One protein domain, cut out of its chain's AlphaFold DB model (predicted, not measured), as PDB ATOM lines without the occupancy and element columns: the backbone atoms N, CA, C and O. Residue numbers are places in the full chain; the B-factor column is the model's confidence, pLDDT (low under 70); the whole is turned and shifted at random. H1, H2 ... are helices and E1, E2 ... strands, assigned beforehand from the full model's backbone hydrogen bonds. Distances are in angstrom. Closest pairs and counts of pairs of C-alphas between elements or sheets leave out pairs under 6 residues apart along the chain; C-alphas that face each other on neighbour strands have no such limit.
ATOM      1  N   LEU A 480     157.963 111.466 122.588       62.25
ATOM      2  CA  LEU A 480     159.207 112.005 122.020       62.25
ATOM      3  C   LEU A 480     158.992 113.120 120.994       62.25
ATOM      4  O   LEU A 480     159.850 113.984 120.835       62.25
ATOM      5  N   HIS A 481     157.882 113.069 120.259       70.38
ATOM      6  CA  HIS A 481     157.542 114.052 119.232       70.38
ATOM      7  C   HIS A 481     156.062 113.955 118.878       70.38
ATOM      8  O   HIS A 481     155.484 112.860 118.895       70.38
ATOM      9  N   TYR A 482     155.484 115.075 118.456       78.38
ATOM     10  CA  TYR A 482     154.205 115.085 117.760       78.38
ATOM     11  C   TYR A 482     154.238 116.032 116.556       78.38
ATOM     12  O   TYR A 482     155.053 116.952 116.497       78.38
ATOM     13  N   VAL A 483     153.359 115.771 115.588       79.31
ATOM     14  CA  VAL A 483     153.056 116.648 114.447       79.31
ATOM     15  C   VAL A 483     151.543 116.760 114.359       79.31
ATOM     16  O   VAL A 483     150.851 115.742 114.376       79.31
ATOM     17  N   ILE A 484     151.038 117.982 114.230       78.19
ATOM     18  CA  ILE A 484     149.630 118.271 113.956       78.19
ATOM     19  C   ILE A 484     149.571 118.904 112.567       78.19
ATOM     20  O   ILE A 484     150.269 119.879 112.295       78.19
ATOM     21  N   ILE A 485     148.751 118.348 111.681       75.94
ATOM     22  CA  ILE A 485     148.521 118.870 110.334       75.94
ATOM     23  C   ILE A 485     147.047 119.233 110.226       75.94
ATOM     24  O   ILE A 485     146.191 118.353 110.126       75.94
ATOM     25  N   ASP A 486     146.739 120.526 110.231       72.81
ATOM     26  CA  ASP A 486     145.397 120.977 109.887       72.81
ATOM     27  C   ASP A 486     145.257 121.023 108.361       72.81
ATOM     28  O   ASP A 486     145.858 121.846 107.665       72.81
ATOM     29  N   ARG A 487     144.432 120.117 107.829       69.00
ATOM     30  CA  ARG A 487     144.148 120.025 106.394       69.00
ATOM     31  C   ARG A 487     143.275 121.165 105.875       69.00
ATOM     32  O   ARG A 487     143.304 121.413 104.673       69.00
ATOM     33  N   ALA A 488     142.508 121.840 106.733       65.75
ATOM     34  CA  ALA A 488     141.656 122.955 106.332       65.75
ATOM     35  C   ALA A 488     142.488 124.218 106.061       65.75
ATOM     36  O   ALA A 488     142.314 124.849 105.019       65.75
ATOM     37  N   SER A 489     143.438 124.547 106.942       64.56
ATOM     38  CA  SER A 489     144.371 125.671 106.749       64.56
ATOM     39  C   SER A 489     145.657 125.320 105.986       64.56
ATOM     40  O   SER A 489     146.407 126.218 105.611       64.56
ATOM     41  N   SER A 490     145.930 124.031 105.736       65.50
ATOM     42  CA  SER A 490     147.232 123.523 105.253       65.50
ATOM     43  C   SER A 490     148.420 123.865 106.166       65.50
ATOM     44  O   SER A 490     149.568 123.877 105.716       65.50
ATOM     45  N   THR A 491     148.164 124.141 107.448       58.66
ATOM     46  CA  THR A 491     149.217 124.437 108.423       58.66
ATOM     47  C   THR A 491     149.761 123.160 109.057       58.66
ATOM     48  O   THR A 491     149.047 122.181 109.290       58.66
ATOM     49  N   ARG A 492     151.068 123.168 109.329       64.00
ATOM     50  CA  ARG A 492     151.780 122.099 110.032       64.00
ATOM     51  C   ARG A 492     152.388 122.670 111.301       64.00
ATOM     52  O   ARG A 492     153.263 123.529 111.230       64.00
ATOM     53  N   PHE A 493     151.968 122.130 112.434       57.09
ATOM     54  CA  PHE A 493     152.595 122.349 113.728       57.09
ATOM     55  C   PHE A 493     153.485 121.147 114.040       57.09
ATOM     56  O   PHE A 493     153.070 119.995 113.908       57.09
ATOM     57  N   ASP A 494     154.716 121.424 114.438       64.50
ATOM     58  CA  ASP A 494     155.733 120.436 114.790       64.50
ATOM     59  C   ASP A 494     156.230 120.762 116.199       64.50
ATOM     60  O   ASP A 494     156.331 121.944 116.543       64.50
ATOM     61  N   SER A 495     156.544 119.759 117.021       57.69
ATOM     62  CA  SER A 495     157.294 120.031 118.254       57.69
ATOM     63  C   SER A 495     158.732 120.463 117.927       57.69
ATOM     64  O   SER A 495     159.273 120.101 116.882       57.69
ATOM     65  N   ASP A 496     159.345 121.263 118.810       55.62
ATOM     66  CA  ASP A 496     160.662 121.874 118.568       55.62
ATOM     67  C   ASP A 496     161.732 120.845 118.139       55.62
ATOM     68  O   ASP A 496     161.821 119.768 118.740       55.62
ATOM     69  N   PRO A 497     162.614 121.181 117.176       62.97
ATOM     70  CA  PRO A 497     163.694 120.291 116.769       62.97
ATOM     71  C   PRO A 497     164.665 119.987 117.931       62.97
ATOM     72  O   PRO A 497     164.807 120.794 118.858       62.97
ATOM     73  N   PRO A 498     165.403 118.857 117.876       64.94
ATOM     74  CA  PRO A 498     166.377 118.495 118.902       64.94
ATOM     75  C   PRO A 498     167.386 119.622 119.152       64.94
ATOM     76  O   PRO A 498     168.012 120.120 118.216       64.94
ATOM     77  N   ARG A 499     167.559 120.003 120.425       62.50
ATOM     78  CA  ARG A 499     168.445 121.107 120.835       62.50
ATOM     79  C   ARG A 499     169.896 120.868 120.406       62.50
ATOM     80  O   ARG A 499     170.352 119.725 120.300       62.50
ATOM     81  N   ASP A 500     170.666 121.948 120.304       61.78
ATOM     82  CA  ASP A 500     172.126 121.860 120.326       61.78
ATOM     83  C   ASP A 500     172.568 121.150 121.619       61.78
ATOM     84  O   ASP A 500     172.291 121.608 122.726       61.78
ATOM     85  N   GLY A 501     173.195 119.979 121.467       73.00
ATOM     86  CA  GLY A 501     173.522 119.066 122.571       73.00
ATOM     87  C   GLY A 501     172.613 117.836 122.731       73.00
ATOM     88  O   GLY A 501     172.950 116.971 123.533       73.00
ATOM     89  N   ALA A 502     171.523 117.699 121.964       73.81
ATOM     90  CA  ALA A 502     170.754 116.448 121.895       73.81
ATOM     91  C   ALA A 502     171.638 115.271 121.438       73.81
ATOM     92  O   ALA A 502     172.612 115.473 120.700       73.81
ATOM     93  N   SER A 503     171.311 114.046 121.857       79.94
ATOM     94  CA  SER A 503     172.089 112.873 121.461       79.94
ATOM     95  C   SER A 503     171.867 112.535 119.984       79.94
ATOM     96  O   SER A 503     170.841 112.872 119.385       79.94
ATOM     97  N   ASP A 504     172.821 111.831 119.372       76.38
ATOM     98  CA  ASP A 504     172.652 111.358 117.992       76.38
ATOM     99  C   ASP A 504     171.493 110.360 117.859       76.38
ATOM    100  O   ASP A 504     170.885 110.271 116.791       76.38
ATOM    101  N   LEU A 505     171.130 109.672 118.950       77.31
ATOM    102  CA  LEU A 505     169.934 108.838 119.013       77.31
ATOM    103  C   LEU A 505     168.663 109.691 118.906       77.31
ATOM    104  O   LEU A 505     167.816 109.374 118.077       77.31
ATOM    105  N   ASP A 506     168.554 110.794 119.652       75.19
ATOM    106  CA  ASP A 506     167.384 111.688 119.603       75.19
ATOM    107  C   ASP A 506     167.213 112.287 118.202       75.19
ATOM    108  O   ASP A 506     166.131 112.245 117.613       75.19
ATOM    109  N   ARG A 507     168.316 112.765 117.605       80.69
ATOM    110  CA  ARG A 507     168.335 113.249 116.214       80.69
ATOM    111  C   ARG A 507     167.880 112.169 115.233       80.69
ATOM    112  O   ARG A 507     167.121 112.456 114.306       80.69
ATOM    113  N   GLN A 508     168.321 110.925 115.430       78.81
ATOM    114  CA  GLN A 508     167.931 109.795 114.590       78.81
ATOM    115  C   GLN A 508     166.458 109.405 114.781       78.81
ATOM    116  O   GLN A 508     165.793 109.104 113.789       78.81
ATOM    117  N   VAL A 509     165.935 109.446 116.012       75.56
ATOM    118  CA  VAL A 509     164.518 109.222 116.338       75.56
ATOM    119  C   VAL A 509     163.647 110.247 115.616       75.56
ATOM    120  O   VAL A 509     162.773 109.844 114.851       75.56
ATOM    121  N   VAL A 510     163.938 111.546 115.746       78.69
ATOM    122  CA  VAL A 510     163.177 112.609 115.062       78.69
ATOM    123  C   VAL A 510     163.275 112.478 113.537       78.69
ATOM    124  O   VAL A 510     162.265 112.527 112.834       78.69
ATOM    125  N   ALA A 511     164.462 112.184 112.995       79.88
ATOM    126  CA  ALA A 511     164.627 111.934 111.561       79.88
ATOM    127  C   ALA A 511     163.892 110.668 111.067       79.88
ATOM    128  O   ALA A 511     163.496 110.590 109.901       79.88
ATOM    129  N   CYS A 512     163.714 109.645 111.906       77.62
ATOM    130  CA  CYS A 512     162.871 108.482 111.611       77.62
ATOM    131  C   CYS A 512     161.381 108.832 111.686       77.62
ATOM    132  O   CYS A 512     160.640 108.477 110.770       77.62
ATOM    133  N   PHE A 513     160.961 109.583 112.705       80.06
ATOM    134  CA  PHE A 513     159.596 110.069 112.878       80.06
ATOM    135  C   PHE A 513     159.140 110.937 111.693       80.06
ATOM    136  O   PHE A 513     158.133 110.614 111.066       80.06
ATOM    137  N   HIS A 514     159.919 111.935 111.261       81.25
ATOM    138  CA  HIS A 514     159.576 112.743 110.079       81.25
ATOM    139  C   HIS A 514     159.472 111.904 108.796       81.25
ATOM    140  O   HIS A 514     158.578 112.126 107.978       81.25
ATOM    141  N   ARG A 515     160.328 110.885 108.625       81.75
ATOM    142  CA  ARG A 515     160.224 109.929 107.505       81.75
ATOM    143  C   ARG A 515     158.998 109.015 107.612       81.75
ATOM    144  O   ARG A 515     158.506 108.562 106.579       81.75
ATOM    145  N   ALA A 516     158.511 108.746 108.824       75.44
ATOM    146  CA  ALA A 516     157.284 108.000 109.085       75.44
ATOM    147  C   ALA A 516     156.044 108.812 108.724       75.44
ATOM    148  O   ALA A 516     155.223 108.337 107.943       75.44
ATOM    149  N   VAL A 517     155.953 110.039 109.240       77.81
ATOM    150  CA  VAL A 517     154.865 110.984 108.965       77.81
ATOM    151  C   VAL A 517     154.778 111.223 107.458       77.81
ATOM    152  O   VAL A 517     153.781 110.852 106.849       77.81
ATOM    153  N   ALA A 518     155.886 111.596 106.809       79.44
ATOM    154  CA  ALA A 518     155.952 111.757 105.353       79.44
ATOM    155  C   ALA A 518     155.697 110.467 104.543       79.44
ATOM    156  O   ALA A 518     155.572 110.504 103.316       79.44
ATOM    157  N   ARG A 519     155.669 109.285 105.170       80.12
ATOM    158  CA  ARG A 519     155.243 108.029 104.529       80.12
ATOM    159  C   ARG A 519     153.749 107.779 104.728       80.12
ATOM    160  O   ARG A 519     153.103 107.386 103.762       80.12
ATOM    161  N   MET A 520     153.223 108.029 105.923       78.69
ATOM    162  CA  MET A 520     151.800 107.925 106.250       78.69
ATOM    163  C   MET A 520     150.975 108.958 105.481       78.69
ATOM    164  O   MET A 520     150.045 108.557 104.790       78.69
ATOM    165  N   GLU A 521     151.407 110.225 105.454       81.00
ATOM    166  CA  GLU A 521     150.883 111.283 104.575       81.00
ATOM    167  C   GLU A 521     150.742 110.762 103.138       81.00
ATOM    168  O   GLU A 521     149.640 110.679 102.608       81.00
ATOM    169  N   ARG A 522     151.840 110.291 102.522       82.31
ATOM    170  CA  ARG A 522     151.831 109.757 101.145       82.31
ATOM    171  C   ARG A 522     150.969 108.505 100.969       82.31
ATOM    172  O   ARG A 522     150.493 108.274  99.860       82.31
ATOM    173  N   GLN A 523     150.792 107.675 101.996       77.56
ATOM    174  CA  GLN A 523     149.891 106.519 101.941       77.56
ATOM    175  C   GLN A 523     148.423 106.941 102.038       77.56
ATOM    176  O   GLN A 523     147.598 106.372 101.326       77.56
ATOM    177  N   LEU A 524     148.096 107.941 102.856       72.06
ATOM    178  CA  LEU A 524     146.737 108.455 102.990       72.06
ATOM    179  C   LEU A 524     146.350 109.314 101.781       72.06
ATOM    180  O   LEU A 524     145.271 109.123 101.235       72.06
ATOM    181  N   ASP A 525     147.259 110.141 101.266       77.19
ATOM    182  CA  ASP A 525     147.105 110.854  99.992       77.19
ATOM    183  C   ASP A 525     146.855 109.895  98.830       77.19
ATOM    184  O   ASP A 525     145.978 110.141  98.003       77.19
ATOM    185  N   ARG A 526     147.597 108.780  98.773       76.75
ATOM    186  CA  ARG A 526     147.320 107.703  97.817       76.75
ATOM    187  C   ARG A 526     145.963 107.080  98.084       76.75
ATOM    188  O   ARG A 526     145.187 107.026  97.158       76.75
ATOM    189  N   SER A 527     145.606 106.722  99.316       69.06
ATOM    190  CA  SER A 527     144.289 106.141  99.615       69.06
ATOM    191  C   SER A 527     143.116 107.073  99.267       69.06
ATOM    192  O   SER A 527     142.102 106.609  98.756       69.06
ATOM    193  N   VAL A 528     143.251 108.387  99.463       66.38
ATOM    194  CA  VAL A 528     142.248 109.388  99.065       66.38
ATOM    195  C   VAL A 528     142.201 109.542  97.542       66.38
ATOM    196  O   VAL A 528     141.113 109.569  96.967       66.38
ATOM    197  N   ARG A 529     143.357 109.591  96.864       63.00
ATOM    198  CA  ARG A 529     143.434 109.606  95.391       63.00
ATOM    199  C   ARG A 529     142.943 108.299  94.772       63.00
ATOM    200  O   ARG A 529     142.325 108.360  93.724       63.00
ATOM    201  N   ASP A 530     143.165 107.164  95.422       65.31
ATOM    202  CA  ASP A 530     142.787 105.821  94.986       65.31
ATOM    203  C   ASP A 530     141.315 105.540  95.287       65.31
ATOM    204  O   ASP A 530     140.680 104.850  94.508       65.31
ATOM    205  N   LYS A 531     140.712 106.151  96.318       59.44
ATOM    206  CA  LYS A 531     139.245 106.229  96.437       59.44
ATOM    207  C   LYS A 531     138.646 107.095  95.324       59.44
ATOM    208  O   LYS A 531     137.707 106.660  94.677       59.44
ATOM    209  N   ALA A 551     166.850 100.449 109.560       35.62
ATOM    210  CA  ALA A 551     165.512 100.679 110.097       35.62
ATOM    211  C   ALA A 551     164.497  99.776 109.368       35.62
ATOM    212  O   ALA A 551     164.050 100.085 108.258       35.62
ATOM    213  N   LYS A 552     164.121  98.642 109.975       36.72
ATOM    214  CA  LYS A 552     163.027  97.802 109.464       36.72
ATOM    215  C   LYS A 552     161.692  98.452 109.818       36.72
ATOM    216  O   LYS A 552     161.277  98.439 110.970       36.72
ATOM    217  N   ALA A 553     161.034  99.020 108.812       41.12
ATOM    218  CA  ALA A 553     159.710  99.612 108.945       41.12
ATOM    219  C   ALA A 553     158.617  98.567 108.669       41.12
ATOM    220  O   ALA A 553     158.541  98.046 107.553       41.12
ATOM    221  N   LYS A 554     157.743  98.300 109.647       44.78
ATOM    222  CA  LYS A 554     156.515  97.510 109.450       44.78
ATOM    223  C   LYS A 554     155.307  98.448 109.537       44.78
ATOM    224  O   LYS A 554     155.136  99.154 110.526       44.78
ATOM    225  N   CYS A 555     154.502  98.475 108.480       37.31
ATOM    226  CA  CYS A 555     153.266  99.254 108.393       37.31
ATOM    227  C   CYS A 555     152.092  98.311 108.681       37.31
ATOM    228  O   CYS A 555     152.014  97.243 108.072       37.31
ATOM    229  N   GLU A 556     151.216  98.688 109.610       44.97
ATOM    230  CA  GLU A 556     150.022  97.924 109.978       44.97
ATOM    231  C   GLU A 556     148.797  98.837 109.822       44.97
ATOM    232  O   GLU A 556     148.725  99.917 110.408       44.97
ATOM    233  N   LEU A 557     147.855  98.417 108.972       35.66
ATOM    234  CA  LEU A 557     146.612  99.132 108.683       35.66
ATOM    235  C   LEU A 557     145.444  98.339 109.271       35.66
ATOM    236  O   LEU A 557     145.158  97.235 108.806       35.66
ATOM    237  N   ASN A 558     144.754  98.911 110.257       39.59
ATOM    238  CA  ASN A 558     143.534  98.327 110.809       39.59
ATOM    239  C   ASN A 558     142.317  98.775 109.984       39.59
ATOM    240  O   ASN A 558     141.638  99.740 110.319       39.59
ATOM    241  N   GLY A 559     142.073  98.057 108.884       34.56
ATOM    242  CA  GLY A 559     140.760  97.964 108.238       34.56
ATOM    243  C   GLY A 559     139.986  96.748 108.766       34.56
ATOM    244  O   GLY A 559     140.593  95.780 109.224       34.56
ATOM    245  N   PRO A 574     133.125 105.063 115.524       44.59
ATOM    246  CA  PRO A 574     132.852 104.864 114.108       44.59
ATOM    247  C   PRO A 574     133.331 106.080 113.306       44.59
ATOM    248  O   PRO A 574     132.834 107.187 113.484       44.59
ATOM    249  N   GLY A 575     134.313 105.861 112.425       61.62
ATOM    250  CA  GLY A 575     134.883 106.888 111.543       61.62
ATOM    251  C   GLY A 575     136.343 107.270 111.812       61.62
ATOM    252  O   GLY A 575     136.972 107.843 110.923       61.62
ATOM    253  N   THR A 576     136.933 106.925 112.963       65.88
ATOM    254  CA  THR A 576     138.352 107.237 113.226       65.88
ATOM    255  C   THR A 576     139.275 106.265 112.487       65.88
ATOM    256  O   THR A 576     139.418 105.107 112.877       65.88
ATOM    257  N   VAL A 577     139.943 106.736 111.431       80.50
ATOM    258  CA  VAL A 577     140.997 105.970 110.748       80.50
ATOM    259  C   VAL A 577     142.311 106.137 111.509       80.50
ATOM    260  O   VAL A 577     142.817 107.251 111.644       80.50
ATOM    261  N   GLU A 578     142.874 105.024 111.976       87.00
ATOM    262  CA  GLU A 578     144.169 104.980 112.653       87.00
ATOM    263  C   GLU A 578     145.221 104.284 111.777       87.00
ATOM    264  O   GLU A 578     144.997 103.190 111.252       87.00
ATOM    265  N   GLN A 579     146.390 104.907 111.635       88.38
ATOM    266  CA  GLN A 579     147.548 104.336 110.949       88.38
ATOM    267  C   GLN A 579     148.667 104.076 111.956       88.38
ATOM    268  O   GLN A 579     149.011 104.965 112.733       88.38
ATOM    269  N   ARG A 580     149.260 102.874 111.939       89.50
ATOM    270  CA  ARG A 580     150.406 102.525 112.791       89.50
ATOM    271  C   ARG A 580     151.614 102.161 111.946       89.50
ATOM    272  O   ARG A 580     151.534 101.342 111.026       89.50
ATOM    273  N   LEU A 581     152.763 102.731 112.293       89.75
ATOM    274  CA  LEU A 581     154.017 102.431 111.622       89.75
ATOM    275  C   LEU A 581     155.130 102.232 112.656       89.75
ATOM    276  O   LEU A 581     155.479 103.142 113.405       89.75
ATOM    277  N   LYS A 582     155.655 101.005 112.706       90.38
ATOM    278  CA  LYS A 582     156.679 100.574 113.658       90.38
ATOM    279  C   LYS A 582     158.072 100.656 113.043       90.38
ATOM    280  O   LYS A 582     158.261 100.204 111.911       90.38
ATOM    281  N   PHE A 583     159.043 101.118 113.825       89.25
ATOM    282  CA  PHE A 583     160.470 100.999 113.531       89.25
ATOM    283  C   PHE A 583     161.214 100.389 114.713       89.25
ATOM    284  O   PHE A 583     160.955 100.730 115.866       89.25
ATOM    285  N   ASP A 584     162.197  99.550 114.412       85.81
ATOM    286  CA  ASP A 584     163.208  99.128 115.377       85.81
ATOM    287  C   ASP A 584     164.470  99.986 115.186       85.81
ATOM    288  O   ASP A 584     165.000 100.062 114.072       85.81
ATOM    289  N   LEU A 585     164.968 100.612 116.258       82.25
ATOM    290  CA  LEU A 585     166.290 101.237 116.291       82.25
ATOM    291  C   LEU A 585     167.288 100.306 116.988       82.25
ATOM    292  O   LEU A 585     167.157  99.965 118.165       82.25
ATOM    293  N   THR A 586     168.311  99.904 116.237       79.69
ATOM    294  CA  THR A 586     169.499  99.196 116.724       79.69
ATOM    295  C   THR A 586     170.645 100.194 116.856       79.69
ATOM    296  O   THR A 586     171.042 100.785 115.848       79.69
ATOM    297  N   ALA A 587     171.196 100.370 118.059       70.50
ATOM    298  CA  ALA A 587     172.353 101.234 118.281       70.50
ATOM    299  C   ALA A 587     173.563 100.743 117.458       70.50
ATOM    300  O   ALA A 587     174.109  99.673 117.708       70.50
ATOM    301  N   GLY A 588     173.974 101.518 116.451       58.06
ATOM    302  CA  GLY A 588     174.939 101.089 115.427       58.06
ATOM    303  C   GLY A 588     176.418 101.110 115.830       58.06
ATOM    304  O   GLY A 588     177.265 101.005 114.947       58.06
ATOM    305  N   SER A 589     176.747 101.283 117.115       49.66
ATOM    306  CA  SER A 589     178.133 101.346 117.594       49.66
ATOM    307  C   SER A 589     178.580 100.002 118.185       49.66
ATOM    308  O   SER A 589     178.132  99.647 119.277       49.66
ATOM    309  N   PRO A 590     179.491  99.259 117.528       54.31
ATOM    310  CA  PRO A 590     180.020  98.004 118.061       54.31
ATOM    311  C   PRO A 590     181.059  98.193 119.186       54.31
ATOM    312  O   PRO A 590     181.608  97.205 119.662       54.31
ATOM    313  N   SER A 591     181.372  99.428 119.603       49.41
ATOM    314  CA  SER A 591     182.494  99.720 120.515       49.41
ATOM    315  C   SER A 591     182.114  99.941 121.984       49.41
ATOM    316  O   SER A 591     182.980 100.300 122.780       49.41
ATOM    317  N   VAL A 592     180.841  99.780 122.366       49.34
ATOM    318  CA  VAL A 592     180.371  99.984 123.750       49.34
ATOM    319  C   VAL A 592     179.431  98.847 124.153       49.34
ATOM    320  O   VAL A 592     178.603  98.413 123.356       49.34
ATOM    321  N   ALA A 593     179.510  98.396 125.408       52.97
ATOM    322  CA  ALA A 593     178.782  97.242 125.961       52.97
ATOM    323  C   ALA A 593     177.234  97.373 126.037       52.97
ATOM    324  O   ALA A 593     176.580  96.606 126.737       52.97
ATOM    325  N   PHE A 594     176.636  98.323 125.312       48.81
ATOM    326  CA  PHE A 594     175.187  98.534 125.186       48.81
ATOM    327  C   PHE A 594     174.609  98.049 123.840       48.81
ATOM    328  O   PHE A 594     173.441  98.307 123.551       48.81
ATOM    329  N   ALA A 595     175.403  97.341 123.027       54.72
ATOM    330  CA  ALA A 595     175.087  96.963 121.643       54.72
ATOM    331  C   ALA A 595     173.790  96.145 121.429       54.72
ATOM    332  O   ALA A 595     173.322  96.057 120.296       54.72
ATOM    333  N   ASP A 596     173.191  95.572 122.481       61.62
ATOM    334  CA  ASP A 596     171.967  94.755 122.383       61.62
ATOM    335  C   ASP A 596     170.670  95.493 122.788       61.62
ATOM    336  O   ASP A 596     169.577  94.928 122.765       61.62
ATOM    337  N   ARG A 597     170.739  96.793 123.124       73.00
ATOM    338  CA  ARG A 597     169.526  97.598 123.356       73.00
ATOM    339  C   ARG A 597     168.838  97.945 122.034       73.00
ATOM    340  O   ARG A 597     169.091  98.986 121.431       73.00
ATOM    341  N   ARG A 598     167.927  97.068 121.604       83.81
ATOM    342  CA  ARG A 598     166.911  97.381 120.591       83.81
ATOM    343  C   ARG A 598     165.788  98.183 121.229       83.81
ATOM    344  O   ARG A 598     165.073  97.654 122.075       83.81
ATOM    345  N   VAL A 599     165.605  99.420 120.783       85.50
ATOM    346  CA  VAL A 599     164.464 100.245 121.189       85.50
ATOM    347  C   VAL A 599     163.459 100.264 120.043       85.50
ATOM    348  O   VAL A 599     163.823 100.466 118.883       85.50
ATOM    349  N   GLN A 600     162.196  99.984 120.353       90.00
ATOM    350  CA  GLN A 600     161.115  99.973 119.369       90.00
ATOM    351  C   GLN A 600     160.352 101.286 119.463       90.00
ATOM    352  O   GLN A 600     160.044 101.726 120.564       90.00
ATOM    353  N   PHE A 601     160.002 101.873 118.325       91.62
ATOM    354  CA  PHE A 601     159.193 103.084 118.259       91.62
ATOM    355  C   PHE A 601     157.981 102.862 117.367       91.62
ATOM    356  O   PHE A 601     158.064 102.213 116.320       91.62
ATOM    357  N   TRP A 602     156.858 103.431 117.780       92.62
ATOM    358  CA  TRP A 602     155.637 103.504 116.997       92.62
ATOM    359  C   TRP A 602     155.362 104.952 116.643       92.62
ATOM    360  O   TRP A 602     155.449 105.843 117.488       92.62
ATOM    361  N   VAL A 603     154.984 105.172 115.392       92.81
ATOM    362  CA  VAL A 603     154.337 106.408 114.979       92.81
ATOM    363  C   VAL A 603     152.890 106.075 114.670       92.81
ATOM    364  O   VAL A 603     152.610 105.176 113.872       92.81
ATOM    365  N   ILE A 604     151.987 106.754 115.367       93.75
ATOM    366  CA  ILE A 604     150.550 106.510 115.308       93.75
ATOM    367  C   ILE A 604     149.912 107.780 114.762       93.75
ATOM    368  O   ILE A 604     150.131 108.856 115.310       93.75
ATOM    369  N   GLY A 605     149.172 107.658 113.664       93.19
ATOM    370  CA  GLY A 605     148.398 108.740 113.065       93.19
ATOM    371  C   GLY A 605     146.907 108.538 113.296       93.19
ATOM    372  O   GLY A 605     146.410 107.436 113.056       93.19
ATOM    373  N   ARG A 606     146.192 109.585 113.714       92.88
ATOM    374  CA  ARG A 606     144.721 109.623 113.757       92.88
ATOM    375  C   ARG A 606     144.203 110.866 113.049       92.88
ATOM    376  O   ARG A 606     144.754 111.952 113.218       92.88
ATOM    377  N   LEU A 607     143.105 110.701 112.318       85.75
ATOM    378  CA  LEU A 607     142.280 111.819 111.877       85.75
ATOM    379  C   LEU A 607     141.356 112.233 113.033       85.75
ATOM    380  O   LEU A 607     140.506 111.450 113.462       85.75
ATOM    381  N   VAL A 608     141.549 113.449 113.532       82.00
ATOM    382  CA  VAL A 608     140.782 114.086 114.604       82.00
ATOM    383  C   VAL A 608     139.814 115.090 113.957       82.00
ATOM    384  O   VAL A 608     140.260 115.949 113.194       82.00
ATOM    385  N   PRO A 609     138.492 115.002 114.188       76.00
ATOM    386  CA  PRO A 609     137.558 116.033 113.732       76.00
ATOM    387  C   PRO A 609     137.941 117.414 114.303       76.00
ATOM    388  O   PRO A 609     138.354 117.464 115.457       76.00
ATOM    389  N   PRO A 610     137.802 118.522 113.548       64.94
ATOM    390  CA  PRO A 610     137.027 118.633 112.309       64.94
ATOM    391  C   PRO A 610     137.731 118.161 111.020       64.94
ATOM    392  O   PRO A 610     137.021 117.740 110.108       64.94
ATOM    393  N   ALA A 611     139.068 118.174 110.921       75.94
ATOM    394  CA  ALA A 611     139.824 117.589 109.788       75.94
ATOM    395  C   ALA A 611     141.344 117.451 110.052       75.94
ATOM    396  O   ALA A 611     142.148 117.408 109.115       75.94
ATOM    397  N   THR A 612     141.751 117.415 111.317       83.44
ATOM    398  CA  THR A 612     143.142 117.565 111.749       83.44
ATOM    399  C   THR A 612     143.827 116.205 111.831       83.44
ATOM    400  O   THR A 612     143.360 115.305 112.526       83.44
ATOM    401  N   GLU A 613     144.954 116.018 111.151       88.00
ATOM    402  CA  GLU A 613     145.764 114.808 111.304       88.00
ATOM    403  C   GLU A 613     146.778 114.996 112.427       88.00
ATOM    404  O   GLU A 613     147.675 115.832 112.344       88.00
ATOM    405  N   CYS A 614     146.642 114.200 113.483       89.62
ATOM    406  CA  CYS A 614     147.601 114.152 114.575       89.62
ATOM    407  C   CYS A 614     148.499 112.924 114.409       89.62
ATOM    408  O   CYS A 614     148.006 111.815 114.187       89.62
ATOM    409  N   TYR A 615     149.811 113.112 114.548       92.62
ATOM    410  CA  TYR A 615     150.808 112.051 114.564       92.62
ATOM    411  C   TYR A 615     151.609 112.089 115.863       92.62
ATOM    412  O   TYR A 615     152.212 113.104 116.200       92.62
ATOM    413  N   VAL A 616     151.654 110.954 116.557       91.06
ATOM    414  CA  VAL A 616     152.251 110.795 117.888       91.06
ATOM    415  C   VAL A 616     153.385 109.770 117.803       91.06
ATOM    416  O   VAL A 616     153.171 108.654 117.319       91.06
ATOM    417  N   CYS A 617     154.593 110.132 118.253       91.81
ATOM    418  CA  CYS A 617     155.744 109.228 118.327       91.81
ATOM    419  C   CYS A 617     155.957 108.716 119.753       91.81
ATOM    420  O   CYS A 617     156.254 109.500 120.655       91.81
ATOM    421  N   VAL A 618     155.853 107.401 119.949       92.06
ATOM    422  CA  VAL A 618     156.021 106.764 121.264       92.06
ATOM    423  C   VAL A 618     157.000 105.598 121.226       92.06
ATOM    424  O   VAL A 618     157.097 104.868 120.235       92.06
ATOM    425  N   GLU A 619     157.711 105.399 122.332       92.69
ATOM    426  CA  GLU A 619     158.467 104.174 122.591       92.69
ATOM    427  C   GLU A 619     157.511 102.974 122.738       92.69
ATOM    428  O   GLU A 619     156.376 103.101 123.190       92.69
ATOM    429  N   GLY A 620     157.949 101.780 122.338       89.44
ATOM    430  CA  GLY A 620     157.136 100.560 122.338       89.44
ATOM    431  C   GLY A 620     156.748 100.027 123.720       89.44
ATOM    432  O   GLY A 620     155.911  99.131 123.787       89.44
ATOM    433  N   SER A 621     157.335 100.566 124.791       86.25
ATOM    434  CA  SER A 621     156.928 100.357 126.185       86.25
ATOM    435  C   SER A 621     155.726 101.213 126.601       86.25
ATOM    436  O   SER A 621     155.039 100.858 127.557       86.25
ATOM    437  N   VAL A 622     155.452 102.323 125.904       85.38
ATOM    438  CA  VAL A 622     154.450 103.314 126.320       85.38
ATOM    439  C   VAL A 622     153.040 102.702 126.305       85.38
ATOM    440  O   VAL A 622     152.597 102.194 125.268       85.38
ATOM    441  N   PRO A 623     152.286 102.763 127.421       83.31
ATOM    442  CA  PRO A 623     150.923 102.247 127.475       83.31
ATOM    443  C   PRO A 623     149.987 102.926 126.466       83.31
ATOM    444  O   PRO A 623     150.003 104.146 126.308       83.31
ATOM    445  N   GLN A 624     149.076 102.155 125.859       86.00
ATOM    446  CA  GLN A 624     148.068 102.675 124.920       86.00
ATOM    447  C   GLN A 624     147.233 103.827 125.517       86.00
ATOM    448  O   GLN A 624     146.909 104.763 124.799       86.00
ATOM    449  N   ASN A 625     146.958 103.826 126.828       78.94
ATOM    450  CA  ASN A 625     146.261 104.934 127.496       78.94
ATOM    451  C   ASN A 625     147.026 106.269 127.387       78.94
ATOM    452  O   ASN A 625     146.399 107.313 127.255       78.94
ATOM    453  N   THR A 626     148.362 106.251 127.424       79.44
ATOM    454  CA  THR A 626     149.205 107.452 127.277       79.44
ATOM    455  C   THR A 626     149.173 107.969 125.839       79.44
ATOM    456  O   THR A 626     149.125 109.174 125.613       79.44
ATOM    457  N   VAL A 627     149.133 107.054 124.862       84.94
ATOM    458  CA  VAL A 627     148.899 107.384 123.446       84.94
ATOM    459  C   VAL A 627     147.526 108.034 123.267       84.94
ATOM    460  O   VAL A 627     147.415 109.070 122.620       84.94
ATOM    461  N   ASP A 628     146.481 107.441 123.848       85.12
ATOM    462  CA  ASP A 628     145.110 107.947 123.746       85.12
ATOM    463  C   ASP A 628     144.968 109.332 124.393       85.12
ATOM    464  O   ASP A 628     144.369 110.218 123.786       85.12
ATOM    465  N   LEU A 629     145.603 109.553 125.552       77.31
ATOM    466  CA  LEU A 629     145.659 110.856 126.217       77.31
ATOM    467  C   LEU A 629     146.354 111.920 125.350       77.31
ATOM    468  O   LEU A 629     145.866 113.041 125.263       77.31
ATOM    469  N   ALA A 630     147.451 111.579 124.663       79.88
ATOM    470  CA  ALA A 630     148.118 112.508 123.746       79.88
ATOM    471  C   ALA A 630     147.188 112.953 122.600       79.88
ATOM    472  O   ALA A 630     147.161 114.130 122.247       79.88
ATOM    473  N   PHE A 631     146.370 112.042 122.060       86.06
ATOM    474  CA  PHE A 631     145.354 112.395 121.063       86.06
ATOM    475  C   PHE A 631     144.202 113.228 121.638       86.06
ATOM    476  O   PHE A 631     143.743 114.145 120.963       86.06
ATOM    477  N   GLN A 632     143.748 112.941 122.863       82.38
ATOM    478  CA  GLN A 632     142.713 113.732 123.541       82.38
ATOM    479  C   GLN A 632     143.183 115.166 123.829       82.38
ATOM    480  O   GLN A 632     142.429 116.103 123.597       82.38
ATOM    481  N   LEU A 633     144.434 115.349 124.268       76.62
ATOM    482  CA  LEU A 633     145.021 116.674 124.492       76.62
ATOM    483  C   LEU A 633     145.105 117.485 123.193       76.62
ATOM    484  O   LEU A 633     144.724 118.649 123.183       76.62
ATOM    485  N   VAL A 634     145.519 116.862 122.085       76.19
ATOM    486  CA  VAL A 634     145.520 117.525 120.770       76.19
ATOM    487  C   VAL A 634     144.101 117.886 120.317       76.19
ATOM    488  O   VAL A 634     143.898 118.992 119.829       76.19
ATOM    489  N   ALA A 635     143.119 117.005 120.529       74.69
ATOM    490  CA  ALA A 635     141.713 117.270 120.207       74.69
ATOM    491  C   ALA A 635     141.066 118.358 121.086       74.69
ATOM    492  O   ALA A 635     140.067 118.941 120.688       74.69
ATOM    493  N   ALA A 636     141.612 118.622 122.278       71.69
ATOM    494  CA  ALA A 636     141.177 119.704 123.161       71.69
ATOM    495  C   ALA A 636     141.868 121.051 122.860       71.69
ATOM    496  O   ALA A 636     141.459 122.079 123.397       71.69
ATOM    497  N   TRP A 637     142.928 121.047 122.043       64.44
ATOM    498  CA  TRP A 637     143.652 122.246 121.599       64.44
ATOM    499  C   TRP A 637     143.224 122.744 120.210       64.44
ATOM    500  O   TRP A 637     143.532 123.886 119.869       64.44
ATOM    501  N   SER A 638     142.563 121.895 119.415       59.72
ATOM    502  CA  SER A 638     142.022 122.196 118.080       59.72
ATOM    503  C   SER A 638     140.558 122.619 118.113       59.72
ATOM    504  O   SER A 638     140.235 123.633 117.461       59.72
TER     505      SER A 638
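Overview. This is residues 480 to 531, 551 to 559 and 574 to 638 of the 638 residues of an uncharacterized protein of Plasmodiophora brassicae (UniProt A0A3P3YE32). One twisted sheet of six antiparallel strands curls round a long helix, H1, while a shorter helix, H2, packs on its opposite face, over E6 and E5. The last turns of H1, residues 525 to 531, and the tip of the loop between E4 and E5, residues 589 to 594, stick out from this body. The printed part has 126 residues, with two named helices and six named strands in the order E1 E2 H1 E3 E4 E5 E6 H2, and its class is mixed, helices and strands. Across the sheet the order is E2 E1 E6 E5 E4 E3. The whole is compact, with a radius of gyration of the C-alphas of 15.6 A, yet elongated, spanning 49 by 31 by 27 A.

Arrangement. Start with E1, residues 480 to 486, which forms a hairpin with the edge strand E2, residues 491 to 494; N 493 and O 484 are 2.8 A apart. On the other side of E1 find E6, residues 612 to 619, with N 485 and O 613 at 2.8 A. E4, residues 578 to 586, E5, residues 598 to 608, and E6 make a meander, each strand the antiparallel neighbour of the one before; look at N 581 and O 603, 2.9 A, and N 608 and O 612, 2.8 A. The other edge strand is E3, residues 553 to 557, beside E4, with N 582 and O 554 at 2.9 A. H1, residues 504 to 531, is on the sheet; its closest C-alphas to E5 are those of Phe 513 and Val 603, 6.7 A. H2, residues 624 to 637, is on the opposite face at a height over the sheet of 9.3 A, and on the local plane it stands at 32 degrees to E6, only just slantwise to the strands. Its closest C-alphas to E6 are those of Phe 631 and Cys 614, 7.1 A. H1 and H2 are apart; with H1 on one face of the sheet and H2 on the other, the arrangement is one of three layers, helices on both faces of a sheet. In H2 every O i to N i+4 pair is within hydrogen-bond range; in H1, 23 of 24 are.

Along the chain. Find C-alpha 480 at (159.207, 112.005, 122.020), where E1 begins; it runs 20.5 A. H1 runs 40.1 A from C-alpha 504 at (172.652, 111.358, 117.992). E4 measures 26.3 A, E5 31.6 A and E6 23.1 A. H2 runs 20.3 A to C-alpha 637 at (143.652, 122.246, 121.599).

Size, cuts and confidence. The two farthest C-alphas, of Pro 574 and Ser 591, are 50.3 A apart. Residues 532 to 550 and 560 to 573 are not printed, with C-alpha gaps of 30.1 A and 12.0 A. The link E4 to E5 is long. Mean pLDDT of the printed part is 72.9, and 44 residues are under 70, among them residues 487 to 500 and 551 to 559.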